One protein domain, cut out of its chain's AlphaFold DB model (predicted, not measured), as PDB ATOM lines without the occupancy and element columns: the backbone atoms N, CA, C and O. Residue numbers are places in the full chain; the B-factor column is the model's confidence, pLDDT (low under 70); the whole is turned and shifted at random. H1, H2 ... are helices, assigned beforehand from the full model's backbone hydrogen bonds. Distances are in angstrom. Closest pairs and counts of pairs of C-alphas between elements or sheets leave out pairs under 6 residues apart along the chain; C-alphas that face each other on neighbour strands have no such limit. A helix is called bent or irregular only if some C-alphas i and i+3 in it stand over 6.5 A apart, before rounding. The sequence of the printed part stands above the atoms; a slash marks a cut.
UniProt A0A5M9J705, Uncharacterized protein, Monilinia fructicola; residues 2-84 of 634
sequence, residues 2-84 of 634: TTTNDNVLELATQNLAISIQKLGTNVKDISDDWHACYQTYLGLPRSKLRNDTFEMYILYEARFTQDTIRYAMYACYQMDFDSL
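AT A GLANCE: This is residues 2 to 84 of the 634 residues of an uncharacterized protein of Monilinia fructicola (UniProt A0A5M9J705). Two long helices, H1 and H2, lie side by side as a hairpin, and H4 crosses H2 near the linked end of that hairpin, then kinks so that residues 78 to 84 stick out from the body. The short H3 sits near the other end of H2, with a loop of residues 44 to 53 leading to it. The printed part has 83 residues with four named helices, in the order H1, H2, H3, H4, and no named strand; the class is all helix. The whole is compact, with a radius of gyration of the C-alphas of 13.1 A, yet elongated in outline, spanning 41 by 26 by 20 A.

HOW THE PARTS SIT: Begin with H2, residues 27 to 43. H1, residues 6 to 21, touches it and runs the opposite way at a shallow tilt of 19 degrees, a helical hairpin; look at Ala 12 and Cys 37, whose C-alphas are the closest, 5.0 A apart. H4, residues 66 to 82, touches H2 with residues 72 to 76 alone, about perpendicular at 74 degrees; the closest C-alphas, of Ser 31 and Cys 76, are 4.8 A apart. H1 and H4 only just touch, with 3 pairs of C-alphas within 8 A, and on H1 residue 20 alone takes part; the closest are Ile 20 and Ala 72, at 6.8 A, and the lines are about perpendicular at 76 degrees. The helix packing is only just mostly crossed, with 1 of these 3 pairs at a shallow tilt. H3, residues 54 to 61, is close to H2 but not clearly touching, about perpendicular at 89 degrees; its closest C-alpha pair there is Tyr 41 and Phe 54, 6.9 A apart. H3 is apart from H1, and only just apart from H4, at 8.4 A. In the backbones of H1, H2 and H3 every O i to N i+4 pair is within hydrogen-bond range; in H4, 11 of 13 are.

IN THESE COORDINATES: Find C-alpha 27 at (39.953, -19.808, 92.386); from there H2 runs 24.4 A to C-alpha 43 at (29.081, 2.040, 93.002). H1 begins at C-alpha 6, (21.834, -1.954, 99.873), and covers 22.7 A. H3 measures 9.8 A and is neither bent nor irregular, but only just: C-alphas 58 and 61 are 6.0 A apart. H4 measures 21.2 A and ends at C-alpha 82, (54.675, -14.929, 92.165); it is irregular, with C-alphas 76 and 79 8.1 A apart, its line is a rough one, and it has a kink of 59 degrees near residue 76.

THE WHOLE: The two C-alphas farthest apart are those of Thr 2 and Ser 83, at 43.5 A. Residues 78 to 84, of which 78 to 82 belong to H4, stand free. The printed part has no cut. The links H1 to H2 and H3 to H4 are tight, H2 to H3 is short, and no link is long. The mean pLDDT of the printed part is 91.4; look at residues 2 to 4 for the values under 70.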
ATOM      1  N   THR A   2      14.519   3.237  98.168       52.47
ATOM      2  CA  THR A   2      15.958   3.350  98.505       52.47
ATOM      3  C   THR A   2      16.586   2.010  98.891       52.47
ATOM      4  O   THR A   2      17.806   1.934  99.012       52.47
ATOM      5  N   THR A   3      15.757   0.975  99.052       55.31
ATOM      6  CA  THR A   3      16.090  -0.378  99.517       55.31
ATOM      7  C   THR A   3      16.756  -1.263  98.466       55.31
ATOM      8  O   THR A   3      17.357  -2.264  98.817       55.31
ATOM      9  N   THR A   4      16.683  -0.922  97.176       69.88
ATOM     10  CA  THR A   4      17.197  -1.794  96.106       69.88
ATOM     11  C   THR A   4      18.712  -1.945  96.123       69.88
ATOM     12  O   THR A   4      19.202  -3.008  95.778       69.88
ATOM     13  N   ASN A   5      19.458  -0.902  96.494       71.50
ATOM     14  CA  ASN A   5      20.910  -0.889  96.297       71.50
ATOM     15  C   ASN A   5      21.680  -1.526  97.460       71.50
ATOM     16  O   ASN A   5      22.743  -2.095  97.237       71.50
ATOM     17  N   ASP A   6      21.146  -1.445  98.679       74.81
ATOM     18  CA  ASP A   6      21.834  -1.954  99.873       74.81
ATOM     19  C   ASP A   6      21.819  -3.493  99.852       74.81
ATOM     20  O   ASP A   6      22.858  -4.131 100.019       74.81
ATOM     21  N   ASN A   7      20.683  -4.071  99.439       87.19
ATOM     22  CA  ASN A   7      20.523  -5.496  99.150       87.19
ATOM     23  C   ASN A   7      21.513  -6.029  98.091       87.19
ATOM     24  O   ASN A   7      21.822  -7.214  98.105       87.19
ATOM     25  N   VAL A   8      22.003  -5.200  97.154       93.06
ATOM     26  CA  VAL A   8      22.932  -5.659  96.098       93.06
ATOM     27  C   VAL A   8      24.350  -5.833  96.643       93.06
ATOM     28  O   VAL A   8      25.007  -6.809  96.288       93.06
ATOM     29  N   LEU A   9      24.818  -4.945  97.531       94.62
ATOM     30  CA  LEU A   9      26.108  -5.141  98.204       94.62
ATOM     31  C   LEU A   9      26.041  -6.303  99.200       94.62
ATOM     32  O   LEU A   9      26.981  -7.094  99.268       94.62
ATOM     33  N   GLU A  10      24.931  -6.438  99.928       94.06
ATOM     34  CA  GLU A  10      24.719  -7.580 100.817       94.06
ATOM     35  C   GLU A  10      24.748  -8.902 100.031       94.06
ATOM     36  O   GLU A  10      25.525  -9.790 100.371       94.06
ATOM     37  N   LEU A  11      24.006  -9.000  98.920       95.38
ATOM     38  CA  LEU A  11      23.996 -10.182  98.052       95.38
ATOM     39  C   LEU A  11      25.376 -10.483  97.444       95.38
ATOM     40  O   LEU A  11      25.810 -11.631  97.454       95.38
ATOM     41  N   ALA A  12      26.102  -9.471  96.953       96.19
ATOM     42  CA  ALA A  12      27.454  -9.663  96.419       96.19
ATOM     43  C   ALA A  12      28.440 -10.165  97.493       96.19
ATOM     44  O   ALA A  12      29.318 -10.978  97.210       96.19
ATOM     45  N   THR A  13      28.268  -9.717  98.737       96.19
ATOM     46  CA  THR A  13      29.080 -10.142  99.884       96.19
ATOM     47  C   THR A  13      28.709 -11.549 100.356       96.19
ATOM     48  O   THR A  13      29.597 -12.334 100.686       96.19
ATOM     49  N   GLN A  14      27.420 -11.907 100.328       95.56
ATOM     50  CA  GLN A  14      26.945 -13.269 100.584       95.56
ATOM     51  C   GLN A  14      27.469 -14.253  99.528       95.56
ATOM     52  O   GLN A  14      27.996 -15.298  99.901       95.56
ATOM     53  N   ASN A  15      27.416 -13.905  98.238       95.44
ATOM     54  CA  ASN A  15      27.975 -14.728  97.157       95.44
ATOM     55  C   ASN A  15      29.476 -14.977  97.363       95.44
ATOM     56  O   ASN A  15      29.909 -16.125  97.393       95.44
ATOM     57  N   LEU A  16      30.249 -13.918  97.625       96.12
ATOM     58  CA  LEU A  16      31.672 -14.022  97.947       96.12
ATOM     59  C   LEU A  16      31.937 -14.929  99.164       96.12
ATOM     60  O   LEU A  16      32.842 -15.762  99.126       96.12
ATOM     61  N   ALA A  17      31.145 -14.802 100.233       95.25
ATOM     62  CA  ALA A  17      31.266 -15.657 101.411       95.25
ATOM     63  C   ALA A  17      30.968 -17.135 101.090       95.25
ATOM     64  O   ALA A  17      31.709 -18.011 101.531       95.25
ATOM     65  N   ILE A  18      29.937 -17.411 100.284       94.56
ATOM     66  CA  ILE A  18      29.584 -18.761  99.815       94.56
ATOM     67  C   ILE A  18      30.721 -19.351  98.969       94.56
ATOM     68  O   ILE A  18      31.140 -20.482  99.219       94.56
ATOM     69  N   SER A  19      31.262 -18.585  98.019       95.00
ATOM     70  CA  SER A  19      32.370 -19.009  97.155       95.00
ATOM     71  C   SER A  19      33.650 -19.311  97.944       95.00
ATOM     72  O   SER A  19      34.346 -20.273  97.627       95.00
ATOM     73  N   ILE A  20      33.936 -18.564  99.017       93.75
ATOM     74  CA  ILE A  20      35.065 -18.847  99.923       93.75
ATOM     75  C   ILE A  20      34.805 -20.084 100.802       93.75
ATOM     76  O   ILE A  20      35.712 -20.888 101.004       93.75
ATOM     77  N   GLN A  21      33.593 -20.250 101.345       92.50
ATOM     78  CA  GLN A  21      33.268 -21.361 102.254       92.50
ATOM     79  C   GLN A  21      33.132 -22.713 101.545       92.50
ATOM     80  O   GLN A  21      33.387 -23.760 102.142       92.50
ATOM     81  N   LYS A  22      32.697 -22.712 100.285       92.06
ATOM     82  CA  LYS A  22      32.463 -23.933  99.519       92.06
ATOM     83  C   LYS A  22      33.799 -24.581  99.134       92.06
ATOM     84  O   LYS A  22      34.546 -24.077  98.295       92.06
ATOM     85  N   LEU A  23      34.073 -25.738  99.737       70.12
ATOM     86  CA  LEU A  23      35.232 -26.572  99.419       70.12
ATOM     87  C   LEU A  23      35.239 -26.936  97.927       70.12
ATOM     88  O   LEU A  23      34.236 -27.392  97.382       70.12
ATOM     89  N   GLY A  24      36.383 -26.732  97.271       76.19
ATOM     90  CA  GLY A  24      36.557 -27.018  95.844       76.19
ATOM     91  C   GLY A  24      35.993 -25.962  94.884       76.19
ATOM     92  O   GLY A  24      35.966 -26.220  93.682       76.19
ATOM     93  N   THR A  25      35.563 -24.786  95.363       82.06
ATOM     94  CA  THR A  25      35.248 -23.652  94.474       82.06
ATOM     95  C   THR A  25      36.462 -23.270  93.633       82.06
ATOM     96  O   THR A  25      37.603 -23.310  94.099       82.06
ATOM     97  N   ASN A  26      36.227 -22.895  92.375       90.19
ATOM     98  CA  ASN A  26      37.295 -22.452  91.498       90.19
ATOM     99  C   ASN A  26      37.873 -21.128  92.023       90.19
ATOM    100  O   ASN A  26      37.139 -20.183  92.306       90.19
ATOM    101  N   VAL A  27      39.203 -21.039  92.081       93.44
ATOM    102  CA  VAL A  27      39.953 -19.808  92.386       93.44
ATOM    103  C   VAL A  27      39.440 -18.611  91.570       93.44
ATOM    104  O   VAL A  27      39.358 -17.495  92.087       93.44
ATOM    105  N   LYS A  28      39.038 -18.851  90.315       93.38
ATOM    106  CA  LYS A  28      38.450 -17.829  89.447       93.38
ATOM    107  C   LYS A  28      37.127 -17.276  89.983       93.38
ATOM    108  O   LYS A  28      36.949 -16.065  89.948       93.38
ATOM    109  N   ASP A  29      36.235 -18.123  90.492       94.56
ATOM    110  CA  ASP A  29      34.903 -17.705  90.951       94.56
ATOM    111  C   ASP A  29      35.037 -16.785  92.177       94.56
ATOM    112  O   ASP A  29      34.441 -15.715  92.218       94.56
ATOM    113  N   ILE A  30      35.933 -17.131  93.111       95.81
ATOM    114  CA  ILE A  30      36.277 -16.288  94.271       95.81
ATOM    115  C   ILE A  30      36.855 -14.937  93.821       95.81
ATOM    116  O   ILE A  30      36.520 -13.901  94.393       95.81
ATOM    117  N   SER A  31      37.717 -14.930  92.799       95.19
ATOM    118  CA  SER A  31      38.292 -13.697  92.248       95.19
ATOM    119  C   SER A  31      37.245 -12.821  91.550       95.19
ATOM    120  O   SER A  31      37.281 -11.595  91.690       95.19
ATOM    121  N   ASP A  32      36.327 -13.428  90.798       95.19
ATOM    122  CA  ASP A  32      35.246 -12.735  90.097       95.19
ATOM    123  C   ASP A  32      34.241 -12.151  91.112       95.19
ATOM    124  O   ASP A  32      33.906 -10.967  91.017       95.19
ATOM    125  N   ASP A  33      33.853 -12.909  92.144       96.38
ATOM    126  CA  ASP A  33      32.984 -12.449  93.239       96.38
ATOM    127  C   ASP A  33      33.649 -11.364  94.101       96.38
ATOM    128  O   ASP A  33      33.004 -10.375  94.464       96.38
ATOM    129  N   TRP A  34      34.950 -11.482  94.397       96.38
ATOM    130  CA  TRP A  34      35.694 -10.454  95.138       96.38
ATOM    131  C   TRP A  34      35.682  -9.129  94.374       96.38
ATOM    132  O   TRP A  34      35.421  -8.060  94.939       96.38
ATOM    133  N   HIS A  35      35.917  -9.188  93.062       94.69
ATOM    134  CA  HIS A  35      35.833  -8.017  92.203       94.69
ATOM    135  C   HIS A  35      34.399  -7.495  92.051       94.69
ATOM    136  O   HIS A  35      34.218  -6.277  92.083       94.69
ATOM    137  N   ALA A  36      33.383  -8.355  91.953       95.38
ATOM    138  CA  ALA A  36      31.980  -7.945  91.903       95.38
ATOM    139  C   ALA A  36      31.549  -7.217  93.188       95.38
ATOM    140  O   ALA A  36      30.961  -6.134  93.116       95.38
ATOM    141  N   CYS A  37      31.914  -7.748  94.359       96.12
ATOM    142  CA  CYS A  37      31.696  -7.116  95.658       96.12
ATOM    143  C   CYS A  37      32.392  -5.742  95.737       96.12
ATOM    144  O   CYS A  37      31.744  -4.730  96.018       96.12
ATOM    145  N   TYR A  38      33.674  -5.665  95.360       95.25
ATOM    146  CA  TYR A  38      34.434  -4.409  95.339       95.25
ATOM    147  C   TYR A  38      33.833  -3.342  94.405       95.25
ATOM    148  O   TYR A  38      33.707  -2.177  94.790       95.25
ATOM    149  N   GLN A  39      33.434  -3.710  93.182       94.12
ATOM    150  CA  GLN A  39      32.802  -2.767  92.247       94.12
ATOM    151  C   GLN A  39      31.424  -2.315  92.741       94.12
ATOM    152  O   GLN A  39      31.079  -1.142  92.601       94.12
ATOM    153  N   THR A  40      30.661  -3.218  93.362       94.56
ATOM    154  CA  THR A  40      29.357  -2.900  93.958       94.56
ATOM    155  C   THR A  40      29.513  -1.885  95.089       94.56
ATOM    156  O   THR A  40      28.832  -0.860  95.085       94.56
ATOM    157  N   TYR A  41      30.476  -2.101  95.991       94.31
ATOM    158  CA  TYR A  41      30.819  -1.157  97.054       94.31
ATOM    159  C   TYR A  41      31.215   0.222  96.496       94.31
ATOM    160  O   TYR A  41      30.703   1.247  96.947       94.31
ATOM    161  N   LEU A  42      32.070   0.270  95.465       90.12
ATOM    162  CA  LEU A  42      32.458   1.526  94.807       90.12
ATOM    163  C   LEU A  42      31.300   2.241  94.088       90.12
ATOM    164  O   LEU A  42      31.367   3.458  93.907       90.12
ATOM    165  N   GLY A  43      30.272   1.504  93.660       89.81
ATOM    166  CA  GLY A  43      29.081   2.040  93.002       89.81
ATOM    167  C   GLY A  43      28.052   2.656  93.957       89.81
ATOM    168  O   GLY A  43      27.155   3.371  93.500       89.81
ATOM    169  N   LEU A  44      28.158   2.412  95.268       89.62
ATOM    170  CA  LEU A  44      27.204   2.939  96.243       89.62
ATOM    171  C   LEU A  44      27.460   4.418  96.596       89.62
ATOM    172  O   LEU A  44      28.607   4.858  96.722       89.62
ATOM    173  N   PRO A  45      26.396   5.216  96.826       88.38
ATOM    174  CA  PRO A  45      26.533   6.548  97.403       88.38
ATOM    175  C   PRO A  45      27.189   6.472  98.784       88.38
ATOM    176  O   PRO A  45      26.700   5.767  99.661       88.38
ATOM    177  N   ARG A  46      28.244   7.261  99.018       84.00
ATOM    178  CA  ARG A  46      28.963   7.285 100.307       84.00
ATOM    179  C   ARG A  46      28.075   7.551 101.523       84.00
ATOM    180  O   ARG A  46      28.359   7.035 102.588       84.00
ATOM    181  N   SER A  47      26.975   8.285 101.364       86.88
ATOM    182  CA  SER A  47      25.992   8.521 102.433       86.88
ATOM    183  C   SER A  47      25.227   7.270 102.893       86.88
ATOM    184  O   SER A  47      24.510   7.346 103.886       86.88
ATOM    185  N   LYS A  48      25.339   6.145 102.175       85.50
ATOM    186  CA  LYS A  48      24.782   4.833 102.547       85.50
ATOM    187  C   LYS A  48      25.822   3.886 103.152       85.50
ATOM    188  O   LYS A  48      25.438   2.896 103.761       85.50
ATOM    189  N   LEU A  49      27.112   4.167 102.975       88.00
ATOM    190  CA  LEU A  49      28.193   3.328 103.482       88.00
ATOM    191  C   LEU A  49      28.501   3.733 104.927       88.00
ATOM    192  O   LEU A  49      28.743   4.907 105.200       88.00
ATOM    193  N   ARG A  50      28.496   2.770 105.856       87.31
ATOM    194  CA  ARG A  50      28.932   3.011 107.246       87.31
ATOM    195  C   ARG A  50      30.448   3.140 107.352       87.31
ATOM    196  O   ARG A  50      30.952   3.847 108.216       87.31
ATOM    197  N   ASN A  51      31.147   2.424 106.477       89.06
ATOM    198  CA  ASN A  51      32.594   2.350 106.406       89.06
ATOM    199  C   ASN A  51      33.108   3.194 105.237       89.06
ATOM    200  O   ASN A  51      32.490   3.246 104.177       89.06
ATOM    201  N   ASP A  52      34.243   3.859 105.438       85.75
ATOM    202  CA  ASP A  52      34.786   4.823 104.475       85.75
ATOM    203  C   ASP A  52      35.625   4.154 103.362       85.75
ATOM    204  O   ASP A  52      35.755   4.695 102.257       85.75
ATOM    205  N   THR A  53      36.150   2.951 103.632       90.12
ATOM    206  CA  THR A  53      36.938   2.115 102.709       90.12
ATOM    207  C   THR A  53      36.406   0.677 102.660       90.12
ATOM    208  O   THR A  53      35.698   0.223 103.563       90.12
ATOM    209  N   PHE A  54      36.710  -0.034 101.572       93.31
ATOM    210  CA  PHE A  54      36.191  -1.385 101.330       93.31
ATOM    211  C   PHE A  54      36.780  -2.400 102.311       93.31
ATOM    212  O   PHE A  54      36.109  -3.315 102.770       93.31
ATOM    213  N   GLU A  55      38.036  -2.196 102.667       94.50
ATOM    214  CA  GLU A  55      38.811  -2.981 103.608       94.50
ATOM    215  C   GLU A  55      38.158  -2.924 105.004       94.50
ATOM    216  O   GLU A  55      37.922  -3.960 105.626       94.50
ATOM    217  N   MET A  56      37.730  -1.730 105.438       92.75
ATOM    218  CA  MET A  56      36.958  -1.538 106.673       92.75
ATOM    219  C   MET A  56      35.550  -2.154 106.577       92.75
ATOM    220  O   MET A  56      35.085  -2.772 107.534       92.75
ATOM    221  N   TYR A  57      34.879  -2.059 105.422       95.12
ATOM    222  CA  TYR A  57      33.603  -2.751 105.190       95.12
ATOM    223  C   TYR A  57      33.737  -4.274 105.364       95.12
ATOM    224  O   TYR A  57      32.961  -4.879 106.106       95.12
ATOM    225  N   ILE A  58      34.751  -4.886 104.746       96.44
ATOM    226  CA  ILE A  58      35.002  -6.331 104.815       96.44
ATOM    227  C   ILE A  58      35.296  -6.790 106.255       96.44
ATOM    228  O   ILE A  58      34.762  -7.812 106.694       96.44
ATOM    229  N   LEU A  59      36.086  -6.022 107.012       94.06
ATOM    230  CA  LEU A  59      36.447  -6.348 108.397       94.06
ATOM    231  C   LEU A  59      35.292  -6.155 109.392       94.06
ATOM    232  O   LEU A  59      35.025  -7.041 110.202       94.06
ATOM    233  N   TYR A  60      34.599  -5.013 109.355       93.81
ATOM    234  CA  TYR A  60      33.676  -4.617 110.431       93.81
ATOM    235  C   TYR A  60      32.197  -4.890 110.127       93.81
ATOM    236  O   TYR A  60      31.420  -5.158 111.049       93.81
ATOM    237  N   GLU A  61      31.794  -4.832 108.855       92.81
ATOM    238  CA  GLU A  61      30.390  -4.932 108.434       92.81
ATOM    239  C   GLU A  61      30.078  -6.292 107.801       92.81
ATOM    240  O   GLU A  61      29.160  -6.967 108.263       92.81
ATOM    241  N   ALA A  62      30.899  -6.761 106.854       94.31
ATOM    242  CA  ALA A  62      30.835  -8.140 106.357       94.31
ATOM    243  C   ALA A  62      31.391  -9.169 107.363       94.31
ATOM    244  O   ALA A  62      31.055 -10.349 107.283       94.31
ATOM    245  N   ARG A  63      32.223  -8.722 108.319       95.56
ATOM    246  CA  ARG A  63      32.825  -9.535 109.394       95.56
ATOM    247  C   ARG A  63      33.608 -10.751 108.894       95.56
ATOM    248  O   ARG A  63      33.564 -11.822 109.502       95.56
ATOM    249  N   PHE A  64      34.334 -10.596 107.790       96.00
ATOM    250  CA  PHE A  64      35.212 -11.657 107.305       96.00
ATOM    251  C   PHE A  64      36.389 -11.832 108.267       96.00
ATOM    252  O   PHE A  64      37.013 -10.860 108.692       96.00
ATOM    253  N   THR A  65      36.707 -13.081 108.607       95.81
ATOM    254  CA  THR A  65      37.872 -13.385 109.444       95.81
ATOM    255  C   THR A  65      39.165 -13.190 108.656       95.81
ATOM    256  O   THR A  65      39.175 -13.214 107.421       95.81
ATOM    257  N   GLN A  66      40.285 -13.058 109.371       94.88
ATOM    258  CA  GLN A  66      41.609 -12.956 108.757       94.88
ATOM    259  C   GLN A  66      41.898 -14.146 107.819       94.88
ATOM    260  O   GLN A  66      42.462 -13.954 106.745       94.88
ATOM    261  N   ASP A  67      41.428 -15.352 108.158       95.31
ATOM    262  CA  ASP A  67      41.535 -16.545 107.308       95.31
ATOM    263  C   ASP A  67      40.700 -16.466 106.025       95.31
ATOM    264  O   ASP A  67      41.197 -16.802 104.951       95.31
ATOM    265  N   THR A  68      39.457 -15.984 106.115       95.12
ATOM    266  CA  THR A  68      38.583 -15.755 104.953       95.12
ATOM    267  C   THR A  68      39.208 -14.739 103.992       95.12
ATOM    268  O   THR A  68      39.257 -14.980 102.785       95.12
ATOM    269  N   ILE A  69      39.746 -13.633 104.520       96.69
ATOM    270  CA  ILE A  69      40.425 -12.602 103.721       96.69
ATOM    271  C   ILE A  69      41.715 -13.161 103.115       96.69
ATOM    272  O   ILE A  69      41.944 -12.998 101.918       96.69
ATOM    273  N   ARG A  70      42.530 -13.878 103.901       96.38
ATOM    274  CA  ARG A  70      43.742 -14.559 103.430       96.38
ATOM    275  C   ARG A  70      43.427 -15.473 102.248       96.38
ATOM    276  O   ARG A  70      44.050 -15.329 101.201       96.38
ATOM    277  N   TYR A  71      42.435 -16.354 102.370       95.38
ATOM    278  CA  TYR A  71      42.048 -17.266 101.290       95.38
ATOM    279  C   TYR A  71      41.595 -16.519 100.024       95.38
ATOM    280  O   TYR A  71      42.070 -16.825  98.929       95.38
ATOM    281  N   ALA A  72      40.775 -15.471 100.170       95.88
ATOM    282  CA  ALA A  72      40.369 -14.619  99.051       95.88
ATOM    283  C   ALA A  72      41.562 -13.916  98.373       95.88
ATOM    284  O   ALA A  72      41.628 -13.854  97.148       95.88
ATOM    285  N   MET A  73      42.536 -13.419  99.144       97.31
ATOM    286  CA  MET A  73      43.740 -12.767  98.611       97.31
ATOM    287  C   MET A  73      44.693 -13.742  97.917       97.31
ATOM    288  O   MET A  73      45.267 -13.385  96.889       97.31
ATOM    289  N   TYR A  74      44.821 -14.974  98.416       96.19
ATOM    290  CA  TYR A  74      45.529 -16.038  97.700       96.19
ATOM    291  C   TYR A  74      44.846 -16.327  96.355       96.19
ATOM    292  O   TYR A  74      45.513 -16.289  95.321       96.19
ATOM    293  N   ALA A  75      43.520 -16.501  96.345       95.00
ATOM    294  CA  ALA A  75      42.763 -16.736  95.118       95.00
ATOM    295  C   ALA A  75      42.896 -15.584  94.095       95.00
ATOM    296  O   ALA A  75      43.126 -15.828  92.912       95.00
ATOM    297  N   CYS A  76      42.812 -14.329  94.543       95.38
ATOM    298  CA  CYS A  76      42.897 -13.166  93.656       95.38
ATOM    299  C   CYS A  76      44.321 -12.874  93.152       95.38
ATOM    300  O   CYS A  76      44.485 -12.411  92.024       95.38
ATOM    301  N   TYR A  77      45.345 -13.057  93.999       97.12
ATOM    302  CA  TYR A  77      46.643 -12.392  93.809       97.12
ATOM    303  C   TYR A  77      47.887 -13.269  94.000       97.12
ATOM    304  O   TYR A  77      48.994 -12.748  93.880       97.12
ATOM    305  N   GLN A  78      47.772 -14.580  94.238       96.50
ATOM    306  CA  GLN A  78      48.963 -15.432  94.382       96.50
ATOM    307  C   GLN A  78      49.843 -15.418  93.118       96.50
ATOM    308  O   GLN A  78      51.029 -15.107  93.200       96.50
ATOM    309  N   MET A  79      49.260 -15.631  91.932       95.88
ATOM    310  CA  MET A  79      50.005 -15.575  90.660       95.88
ATOM    311  C   MET A  79      50.598 -14.188  90.362       95.88
ATOM    312  O   MET A  79      51.634 -14.056  89.707       95.88
ATOM    313  N   ASP A  80      49.940 -13.138  90.846       96.56
ATOM    314  CA  ASP A  80      50.411 -11.760  90.756       96.56
ATOM    315  C   ASP A  80      51.626 -11.516  91.662       96.56
ATOM    316  O   ASP A  80      52.587 -10.877  91.235       96.56
ATOM    317  N   PHE A  81      51.611 -12.063  92.881       96.62
ATOM    318  CA  PHE A  81      52.738 -12.022  93.810       96.62
ATOM    319  C   PHE A  81      53.923 -12.862  93.310       96.62
ATOM    320  O   PHE A  81      55.070 -12.419  93.386       96.62
ATOM    321  N   ASP A  82      53.658 -14.038  92.737       96.31
ATOM    322  CA  ASP A  82      54.675 -14.929  92.165       96.31
ATOM    323  C   ASP A  82      55.328 -14.384  90.890       96.31
ATOM    324  O   ASP A  82      56.484 -14.696  90.608       96.31
ATOM    325  N   SER A  83      54.637 -13.503  90.163       96.88
ATOM    326  CA  SER A  83      55.183 -12.781  89.006       96.88
ATOM    327  C   SER A  83      55.796 -11.411  89.348       96.88
ATOM    328  O   SER A  83      56.230 -10.685  88.443       96.88
ATOM    329  N   LEU A  84      55.894 -11.035  90.633       96.44
ATOM    330  CA  LEU A  84      56.592  -9.812  91.031       96.44
ATOM    331  C   LEU A  84      58.081  -9.870  90.675       96.44
ATOM    332  O   LEU A  84      58.789 -10.846  90.914       96.44
TER     333      LEU A  84